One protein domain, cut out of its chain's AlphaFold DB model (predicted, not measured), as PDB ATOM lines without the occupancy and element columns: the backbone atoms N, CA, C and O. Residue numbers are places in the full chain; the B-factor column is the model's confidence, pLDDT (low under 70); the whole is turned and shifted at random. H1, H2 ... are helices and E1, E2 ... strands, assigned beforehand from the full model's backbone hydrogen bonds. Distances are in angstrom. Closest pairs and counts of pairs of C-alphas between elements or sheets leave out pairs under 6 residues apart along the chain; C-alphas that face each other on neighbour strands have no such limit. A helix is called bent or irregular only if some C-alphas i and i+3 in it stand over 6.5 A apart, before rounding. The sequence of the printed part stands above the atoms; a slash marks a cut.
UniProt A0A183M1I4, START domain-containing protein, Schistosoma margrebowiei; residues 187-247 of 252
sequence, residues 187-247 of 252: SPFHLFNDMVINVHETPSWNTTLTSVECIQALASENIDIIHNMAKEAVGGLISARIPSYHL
ATOM      1  N   SER A 187     -88.086   7.818  25.572       93.75
ATOM      2  CA  SER A 187     -88.352   9.177  25.093       93.75
ATOM      3  C   SER A 187     -88.034   9.292  23.595       93.75
ATOM      4  O   SER A 187     -86.945   8.872  23.187       93.75
ATOM      5  N   PRO A 188     -88.899   9.927  22.780       91.56
ATOM      6  CA  PRO A 188     -88.630  10.158  21.362       91.56
ATOM      7  C   PRO A 188     -87.299  10.871  21.106       91.56
ATOM      8  O   PRO A 188     -86.635  10.591  20.116       91.56
ATOM      9  N   PHE A 189     -86.880  11.750  22.021       93.06
ATOM     10  CA  PHE A 189     -85.607  12.459  21.917       93.06
ATOM     11  C   PHE A 189     -84.400  11.519  22.023       93.06
ATOM     12  O   PHE A 189     -83.468  11.626  21.233       93.06
ATOM     13  N   HIS A 190     -84.432  10.569  22.962       91.69
ATOM     14  CA  HIS A 190     -83.364   9.577  23.104       91.69
ATOM     15  C   HIS A 190     -83.298   8.666  21.880       91.69
ATOM     16  O   HIS A 190     -82.226   8.457  21.325       91.69
ATOM     17  N   LEU A 191     -84.458   8.208  21.401       91.19
ATOM     18  CA  LEU A 191     -84.534   7.387  20.197       91.19
ATOM     19  C   LEU A 191     -84.011   8.132  18.957       91.19
ATOM     20  O   LEU A 191     -83.279   7.565  18.152       91.19
ATOM     21  N   PHE A 192     -84.366   9.410  18.810       91.44
ATOM     22  CA  PHE A 192     -83.872  10.249  17.721       91.44
ATOM     23  C   PHE A 192     -82.355  10.442  17.797       91.44
ATOM     24  O   PHE A 192     -81.674  10.337  16.780       91.44
ATOM     25  N   ASN A 193     -81.817  10.674  18.996       91.94
ATOM     26  CA  ASN A 193     -80.382  10.816  19.189       91.94
ATOM     27  C   ASN A 193     -79.624   9.548  18.769       91.94
ATOM     28  O   ASN A 193     -78.655   9.646  18.023       91.94
ATOM     29  N   ASP A 194     -80.098   8.369  19.167       89.81
ATOM     30  CA  ASP A 194     -79.409   7.108  18.872       89.81
ATOM     31  C   ASP A 194     -79.548   6.678  17.400       89.81
ATOM     32  O   ASP A 194     -78.638   6.058  16.850       89.81
ATOM     33  N   MET A 195     -80.670   7.002  16.745       88.25
ATOM     34  CA  MET A 195     -80.912   6.606  15.349       88.25
ATOM     35  C   MET A 195     -80.409   7.615  14.312       88.25
ATOM     36  O   MET A 195     -80.011   7.199  13.226       88.25
ATOM     37  N   VAL A 196     -80.474   8.917  14.604       87.50
ATOM     38  CA  VAL A 196     -80.214   9.983  13.619       87.50
ATOM     39  C   VAL A 196     -78.909  10.714  13.910       87.50
ATOM     40  O   VAL A 196     -78.106  10.887  13.001       87.50
ATOM     41  N   ILE A 197     -78.671  11.117  15.161       86.81
ATOM     42  CA  ILE A 197     -77.491  11.925  15.518       86.81
ATOM     43  C   ILE A 197     -76.250  11.033  15.660       86.81
ATOM     44  O   ILE A 197     -75.220  11.277  15.038       86.81
ATOM     45  N   ASN A 198     -76.358   9.951  16.431       86.69
ATOM     46  CA  ASN A 198     -75.261   9.030  16.732       86.69
ATOM     47  C   ASN A 198     -75.249   7.822  15.783       86.69
ATOM     48  O   ASN A 198     -74.963   6.692  16.180       86.69
ATOM     49  N   VAL A 199     -75.522   8.059  14.496       85.62
ATOM     50  CA  VAL A 199     -75.645   6.993  13.489       85.62
ATOM     51  C   VAL A 199     -74.377   6.126  13.372       85.62
ATOM     52  O   VAL A 199     -74.447   4.934  13.083       85.62
ATOM     53  N   HIS A 200     -73.210   6.693  13.671       84.88
ATOM     54  CA  HIS A 200     -71.921   5.994  13.677       84.88
ATOM     55  C   HIS A 200     -71.819   4.888  14.728       84.88
ATOM     56  O   HIS A 200     -71.105   3.907  14.525       84.88
ATOM     57  N   GLU A 201     -72.536   5.027  15.842       86.06
ATOM     58  CA  GLU A 201     -72.560   4.031  16.912       86.06
ATOM     59  C   GLU A 201     -73.603   2.939  16.645       86.06
ATOM     60  O   GLU A 201     -73.606   1.919  17.333       86.06
ATOM     61  N   THR A 202     -74.445   3.088  15.614       87.50
ATOM     62  CA  THR A 202     -75.490   2.104  15.284       87.50
ATOM     63  C   THR A 202     -74.977   0.678  15.082       87.50
ATOM     64  O   THR A 202     -75.627  -0.229  15.603       87.50
ATOM     65  N   PRO A 203     -73.815   0.403  14.447       87.69
ATOM     66  CA  PRO A 203     -73.338  -0.972  14.280       87.69
ATOM     67  C   PRO A 203     -72.958  -1.657  15.600       87.69
ATOM     68  O   PRO A 203     -72.876  -2.882  15.647       87.69
ATOM     69  N   SER A 204     -72.721  -0.892  16.675       88.56
ATOM     70  CA  SER A 204     -72.359  -1.462  17.981       88.56
ATOM     71  C   SER A 204     -73.513  -2.240  18.618       88.56
ATOM     72  O   SER A 204     -73.284  -3.249  19.285       88.56
ATOM     73  N   TRP A 205     -74.752  -1.801  18.378       87.50
ATOM     74  CA  TRP A 205     -75.962  -2.404  18.935       87.50
ATOM     75  C   TRP A 205     -76.877  -3.026  17.868       87.50
ATOM     76  O   TRP A 205     -77.675  -3.908  18.187       87.50
ATOM     77  N   ASN A 206     -76.760  -2.624  16.597       88.12
ATOM     78  CA  ASN A 206     -77.552  -3.151  15.489       88.12
ATOM     79  C   ASN A 206     -76.783  -4.218  14.692       88.12
ATOM     80  O   ASN A 206     -75.989  -3.913  13.804       88.12
ATOM     81  N   THR A 207     -77.111  -5.490  14.921       87.00
ATOM     82  CA  THR A 207     -76.454  -6.632  14.258       87.00
ATOM     83  C   THR A 207     -76.755  -6.768  12.762       87.00
ATOM     84  O   THR A 207     -76.159  -7.620  12.100       87.00
ATOM     85  N   THR A 208     -77.709  -5.998  12.227       87.38
ATOM     86  CA  THR A 208     -78.066  -6.024  10.795       87.38
ATOM     87  C   THR A 208     -77.114  -5.192   9.935       87.38
ATOM     88  O   THR A 208     -77.054  -5.387   8.720       87.38
ATOM     89  N   LEU A 209     -76.347  -4.295  10.557       86.00
ATOM     90  CA  LEU A 209     -75.372  -3.442   9.894       86.00
ATOM     91  C   LEU A 209     -73.958  -3.951  10.189       86.00
ATOM     92  O   LEU A 209     -73.652  -4.388  11.294       86.00
ATOM     93  N   THR A 210     -73.098  -3.910   9.176       85.12
ATOM     94  CA  THR A 210     -71.672  -4.243   9.283       85.12
ATOM     95  C   THR A 210     -70.857  -3.003   9.627       85.12
ATOM     96  O   THR A 210     -69.994  -3.050  10.498       85.12
ATOM     97  N   SER A 211     -71.128  -1.887   8.949       84.19
ATOM     98  CA  SER A 211     -70.482  -0.603   9.204       84.19
ATOM     99  C   SER A 211     -71.371   0.546   8.740       84.19
ATOM    100  O   SER A 211     -72.189   0.391   7.828       84.19
ATOM    101  N   VAL A 212     -71.206   1.695   9.387       87.00
ATOM    102  CA  VAL A 212     -71.839   2.959   9.016       87.00
ATOM    103  C   VAL A 212     -70.780   4.049   9.091       87.00
ATOM    104  O   VAL A 212     -70.154   4.244  10.133       87.00
ATOM    105  N   GLU A 213     -70.569   4.747   7.984       85.94
ATOM    106  CA  GLU A 213     -69.576   5.811   7.861       85.94
ATOM    107  C   GLU A 213     -70.226   7.059   7.259       85.94
ATOM    108  O   GLU A 213     -70.893   6.987   6.232       85.94
ATOM    109  N   CYS A 214     -70.040   8.217   7.890       84.50
ATOM    110  CA  CYS A 214     -70.467   9.497   7.328       84.50
ATOM    111  C   CYS A 214     -69.361   9.987   6.400       84.50
ATOM    112  O   CYS A 214     -68.255  10.281   6.850       84.50
ATOM    113  N   ILE A 215     -69.667  10.048   5.107       84.06
ATOM    114  CA  ILE A 215     -68.737  10.526   4.085       84.06
ATOM    115  C   ILE A 215     -68.637  12.050   4.167       84.06
ATOM    116  O   ILE A 215     -67.549  12.616   4.069       84.06
ATOM    117  N   GLN A 216     -69.779  12.722   4.319       81.31
ATOM    118  CA  GLN A 216     -69.847  14.176   4.282       81.31
ATOM    119  C   GLN A 216     -71.024  14.688   5.108       81.31
ATOM    120  O   GLN A 216     -72.168  14.337   4.834       81.31
ATOM    121  N   ALA A 217     -70.737  15.573   6.062       81.06
ATOM    122  CA  ALA A 217     -71.744  16.269   6.852       81.06
ATOM    123  C   ALA A 217     -71.923  17.708   6.346       81.06
ATOM    124  O   ALA A 217     -70.971  18.499   6.332       81.06
ATOM    125  N   LEU A 218     -73.142  18.062   5.944       81.12
ATOM    126  CA  LEU A 218     -73.546  19.413   5.548       81.12
ATOM    127  C   LEU A 218     -74.285  20.055   6.727       81.12
ATOM    128  O   LEU A 218     -75.505  20.227   6.724       81.12
ATOM    129  N   ALA A 219     -73.525  20.420   7.763       71.31
ATOM    130  CA  ALA A 219     -74.071  20.919   9.028       71.31
ATOM    131  C   ALA A 219     -74.934  22.190   8.885       71.31
ATOM    132  O   ALA A 219     -75.834  22.410   9.687       71.31
ATOM    133  N   SER A 220     -74.691  23.028   7.869       75.06
ATOM    134  CA  SER A 220     -75.510  24.222   7.606       75.06
ATOM    135  C   SER A 220     -76.923  23.898   7.121       75.06
ATOM    136  O   SER A 220     -77.812  24.734   7.247       75.06
ATOM    137  N   GLU A 221     -77.122  22.709   6.555       76.50
ATOM    138  CA  GLU A 221     -78.362  22.297   5.893       76.50
ATOM    139  C   GLU A 221     -79.046  21.121   6.610       76.50
ATOM    140  O   GLU A 221     -80.127  20.712   6.199       76.50
ATOM    141  N   ASN A 222     -78.465  20.624   7.714       82.31
ATOM    142  CA  ASN A 222     -78.908  19.434   8.456       82.31
ATOM    143  C   ASN A 222     -78.997  18.172   7.578       82.31
ATOM    144  O   ASN A 222     -79.937  17.385   7.702       82.31
ATOM    145  N   ILE A 223     -78.036  17.999   6.667       83.81
ATOM    146  CA  ILE A 223     -77.986  16.865   5.739       83.81
ATOM    147  C   ILE A 223     -76.653  16.150   5.892       83.81
ATOM    148  O   ILE A 223     -75.602  16.766   5.754       83.81
ATOM    149  N   ASP A 224     -76.705  14.835   6.066       85.00
ATOM    150  CA  ASP A 224     -75.520  13.989   6.134       85.00
ATOM    151  C   ASP A 224     -75.554  12.932   5.027       85.00
ATOM    152  O   ASP A 224     -76.570  12.277   4.778       85.00
ATOM    153  N   ILE A 225     -74.423  12.760   4.345       85.62
ATOM    154  CA  ILE A 225     -74.215  11.717   3.343       85.62
ATOM    155  C   ILE A 225     -73.558  10.533   4.039       85.62
ATOM    156  O   ILE A 225     -72.379  10.575   4.398       85.62
ATOM    157  N   ILE A 226     -74.330   9.463   4.201       87.19
ATOM    158  CA  ILE A 226     -73.932   8.294   4.976       87.19
ATOM    159  C   ILE A 226     -73.774   7.084   4.054       87.19
ATOM    160  O   ILE A 226     -74.642   6.768   3.236       87.19
ATOM    161  N   HIS A 227     -72.659   6.384   4.214       86.81
ATOM    162  CA  HIS A 227     -72.385   5.087   3.630       86.81
ATOM    163  C   HIS A 227     -72.710   3.978   4.632       86.81
ATOM    164  O   HIS A 227     -72.038   3.816   5.649       86.81
ATOM    165  N   ASN A 228     -73.738   3.192   4.315       88.12
ATOM    166  CA  ASN A 228     -74.190   2.074   5.138       88.12
ATOM    167  C   ASN A 228     -73.794   0.751   4.488       88.12
ATOM    168  O   ASN A 228     -74.051   0.549   3.307       88.12
ATOM    169  N   MET A 229     -73.243  -0.186   5.252       85.38
ATOM    170  CA  MET A 229     -72.996  -1.551   4.793       85.38
ATOM    171  C   MET A 229     -73.899  -2.510   5.562       85.38
ATOM    172  O   MET A 229     -73.753  -2.673   6.772       85.38
ATOM    173  N   ALA A 230     -74.834  -3.158   4.868       86.62
ATOM    174  CA  ALA A 230     -75.711  -4.154   5.471       86.62
ATOM    175  C   ALA A 230     -75.012  -5.517   5.549       86.62
ATOM    176  O   ALA A 230     -74.331  -5.934   4.605       86.62
ATOM    177  N   LYS A 231     -75.208  -6.219   6.666       83.69
ATOM    178  CA  LYS A 231     -74.695  -7.573   6.872       83.69
ATOM    179  C   LYS A 231     -75.478  -8.579   6.032       83.69
ATOM    180  O   LYS A 231     -76.627  -8.345   5.656       83.69
ATOM    181  N   GLU A 232     -74.848  -9.710   5.741       83.81
ATOM    182  CA  GLU A 232     -75.525 -10.857   5.140       83.81
ATOM    183  C   GLU A 232     -76.740 -11.266   5.973       83.81
ATOM    184  O   GLU A 232     -76.692 -11.310   7.207       83.81
ATOM    185  N   ALA A 233     -77.832 -11.588   5.288       79.00
ATOM    186  CA  ALA A 233     -79.071 -12.007   5.923       79.00
ATOM    187  C   ALA A 233     -79.381 -13.473   5.598       79.00
ATOM    188  O   ALA A 233     -78.921 -14.028   4.598       79.00
ATOM    189  N   VAL A 234     -80.186 -14.104   6.460       78.69
ATOM    190  CA  VAL A 234     -80.682 -15.482   6.274       78.69
ATOM    191  C   VAL A 234     -79.532 -16.491   6.099       78.69
ATOM    192  O   VAL A 234     -79.527 -17.309   5.185       78.69
ATOM    193  N   GLY A 235     -78.507 -16.399   6.955       71.31
ATOM    194  CA  GLY A 235     -77.404 -17.370   6.983       71.31
ATOM    195  C   GLY A 235     -76.561 -17.428   5.703       71.31
ATOM    196  O   GLY A 235     -76.055 -18.494   5.373       71.31
ATOM    197  N   GLY A 236     -76.444 -16.313   4.973       74.75
ATOM    198  CA  GLY A 236     -75.643 -16.214   3.747       74.75
ATOM    199  C   GLY A 236     -76.441 -16.387   2.450       74.75
ATOM    200  O   GLY A 236     -75.878 -16.256   1.367       74.75
ATOM    201  N   LEU A 237     -77.756 -16.627   2.527       76.31
ATOM    202  CA  LEU A 237     -78.615 -16.668   1.336       76.31
ATOM    203  C   LEU A 237     -78.742 -15.286   0.677       76.31
ATOM    204  O   LEU A 237     -78.866 -15.178  -0.543       76.31
ATOM    205  N   ILE A 238     -78.710 -14.222   1.482       81.75
ATOM    206  CA  ILE A 238     -78.701 -12.842   1.003       81.75
ATOM    207  C   ILE A 238     -77.321 -12.262   1.298       81.75
ATOM    208  O   ILE A 238     -76.982 -12.018   2.455       81.75
ATOM    209  N   SER A 239     -76.551 -12.032   0.234       81.69
ATOM    210  CA  SER A 239     -75.226 -11.414   0.314       81.69
ATOM    211  C   SER A 239     -75.294  -9.997   0.894       81.69
ATOM    212  O   SER A 239     -76.303  -9.297   0.735       81.69
ATOM    213  N   ALA A 240     -74.210  -9.583   1.550       79.94
ATOM    214  CA  ALA A 240     -74.036  -8.242   2.083       79.94
ATOM    215  C   ALA A 240     -74.271  -7.206   0.979       79.94
ATOM    216  O   ALA A 240     -73.810  -7.348  -0.157       79.94
ATOM    217  N   ARG A 241     -75.002  -6.144   1.318       76.00
ATOM    218  CA  ARG A 241     -75.301  -5.066   0.376       76.00
ATOM    219  C   ARG A 241     -74.629  -3.797   0.848       76.00
ATOM    220  O   ARG A 241     -74.893  -3.312   1.946       76.00
ATOM    221  N   ILE A 242     -73.811  -3.241  -0.032       70.19
ATOM    222  CA  ILE A 242     -73.570  -1.808  -0.051       70.19
ATOM    223  C   ILE A 242     -74.727  -1.250  -0.887       70.19
ATOM    224  O   ILE A 242     -74.841  -1.627  -2.057       70.19
ATOM    225  N   PRO A 243     -75.632  -0.423  -0.338       55.16
ATOM    226  CA  PRO A 243     -76.629   0.294  -1.109       55.16
ATOM    227  C   PRO A 243     -75.937   1.420  -1.890       55.16
ATOM    228  O   PRO A 243     -76.188   2.602  -1.696       55.16
ATOM    229  N   SER A 244     -75.024   1.050  -2.782       40.47
ATOM    230  CA  SER A 244     -74.589   1.883  -3.888       40.47
ATOM    231  C   SER A 244     -75.602   1.689  -5.014       40.47
ATOM    232  O   SER A 244     -76.044   0.569  -5.285       40.47
ATOM    233  N   TYR A 245     -76.042   2.799  -5.610       37.09
ATOM    234  CA  TYR A 245     -77.041   2.812  -6.676       37.09
ATOM    235  C   TYR A 245     -76.776   1.694  -7.688       37.09
ATOM    236  O   TYR A 245     -75.719   1.648  -8.315       37.09
ATOM    237  N   HIS A 246     -77.748   0.789  -7.826       30.91
ATOM    238  CA  HIS A 246     -77.808  -0.166  -8.924       30.91
ATOM    239  C   HIS A 246     -77.853   0.632 -10.233       30.91
ATOM    240  O   HIS A 246     -78.914   1.060 -10.679       30.91
ATOM    241  N   LEU A 247     -76.696   0.841 -10.856       30.30
ATOM    242  CA  LEU A 247     -76.644   0.868 -12.308       30.30
ATOM    243  C   LEU A 247     -76.712  -0.601 -12.748       30.30
ATOM    244  O   LEU A 247     -75.894  -1.398 -12.274       30.30
TER     245      LEU A 247
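AT A GLANCE: This is residues 187 to 247 of the 252 residues of the protein "START domain-containing protein" of Schistosoma margrebowiei (UniProt A0A183M1I4). A long two-stranded hairpin, E1 and E2, has the short helix H2 packed on it, mainly at E1, and H1 makes a corner with H2, its residues 188 to 193 sticking out. Beyond the open end of the hairpin, residues 231 to 247 form a long stretch with no named element that loops out and folds back. The printed part has 61 residues, with two named helices and then two named strands in the order H1, H2, E1, E2; the sheet E1 - E2 is antiparallel and the class is mixed. The whole is loose, with a radius of gyration of the C-alphas of 13.5 A, and flat, spanning 40 by 33 by 15 A.

IN THESE COORDINATES: H1 is residues 188 to 197, 12.7 A long, with C-alpha 188 at (-88.630, 10.158, 21.362); it is neither bent nor irregular, but only just: C-alphas 194 and 197 are 6.2 A apart. H2, residues 199 to 205, is 10.9 A long and irregular, with C-alphas 200 and 203 7.1 A apart. E1, residues 209 to 218, is 23.3 A long and bends by 52 degrees at residue 215. E2, residues 223 to 230, is 21.1 A long and ends with C-alpha 230 at (-75.711, -4.154, 5.471).

HOW THE PARTS SIT: H1 and H2 only just touch, only at the corner by their tight link, with 3 pairs of C-alphas within 8 A; the closest are Met 195 and Thr 202, 7.0 A. Their lines are about perpendicular, at 75 degrees. H1 is apart from E1 and E2. The closest C-alphas of H2 and E1 are those of Pro 203 and Leu 209, 5.4 A; H2 and E2 are near each other, with 7 pairs of C-alphas within 10 A. E1 and E2 form a hairpin at 164 degrees, with N 213 and O 227 at 2.9 A and N 227 and O 213 at 2.7 A, within hydrogen-bond range. In H1 every O i to N i+4 pair is within hydrogen-bond range; in H2 0 of 3 are, beside 3 of 4 O i to N i+3 pairs.

THE WHOLE: The two C-alphas farthest apart are those of Ser 220 and Gly 235, 41.6 A. The printed part has no cut, and its three links between elements are tight. Residues 187 to 193 and 218 to 223 stand free. The mean pLDDT of the printed part is 80.6; residues 243 to 247 are under 70.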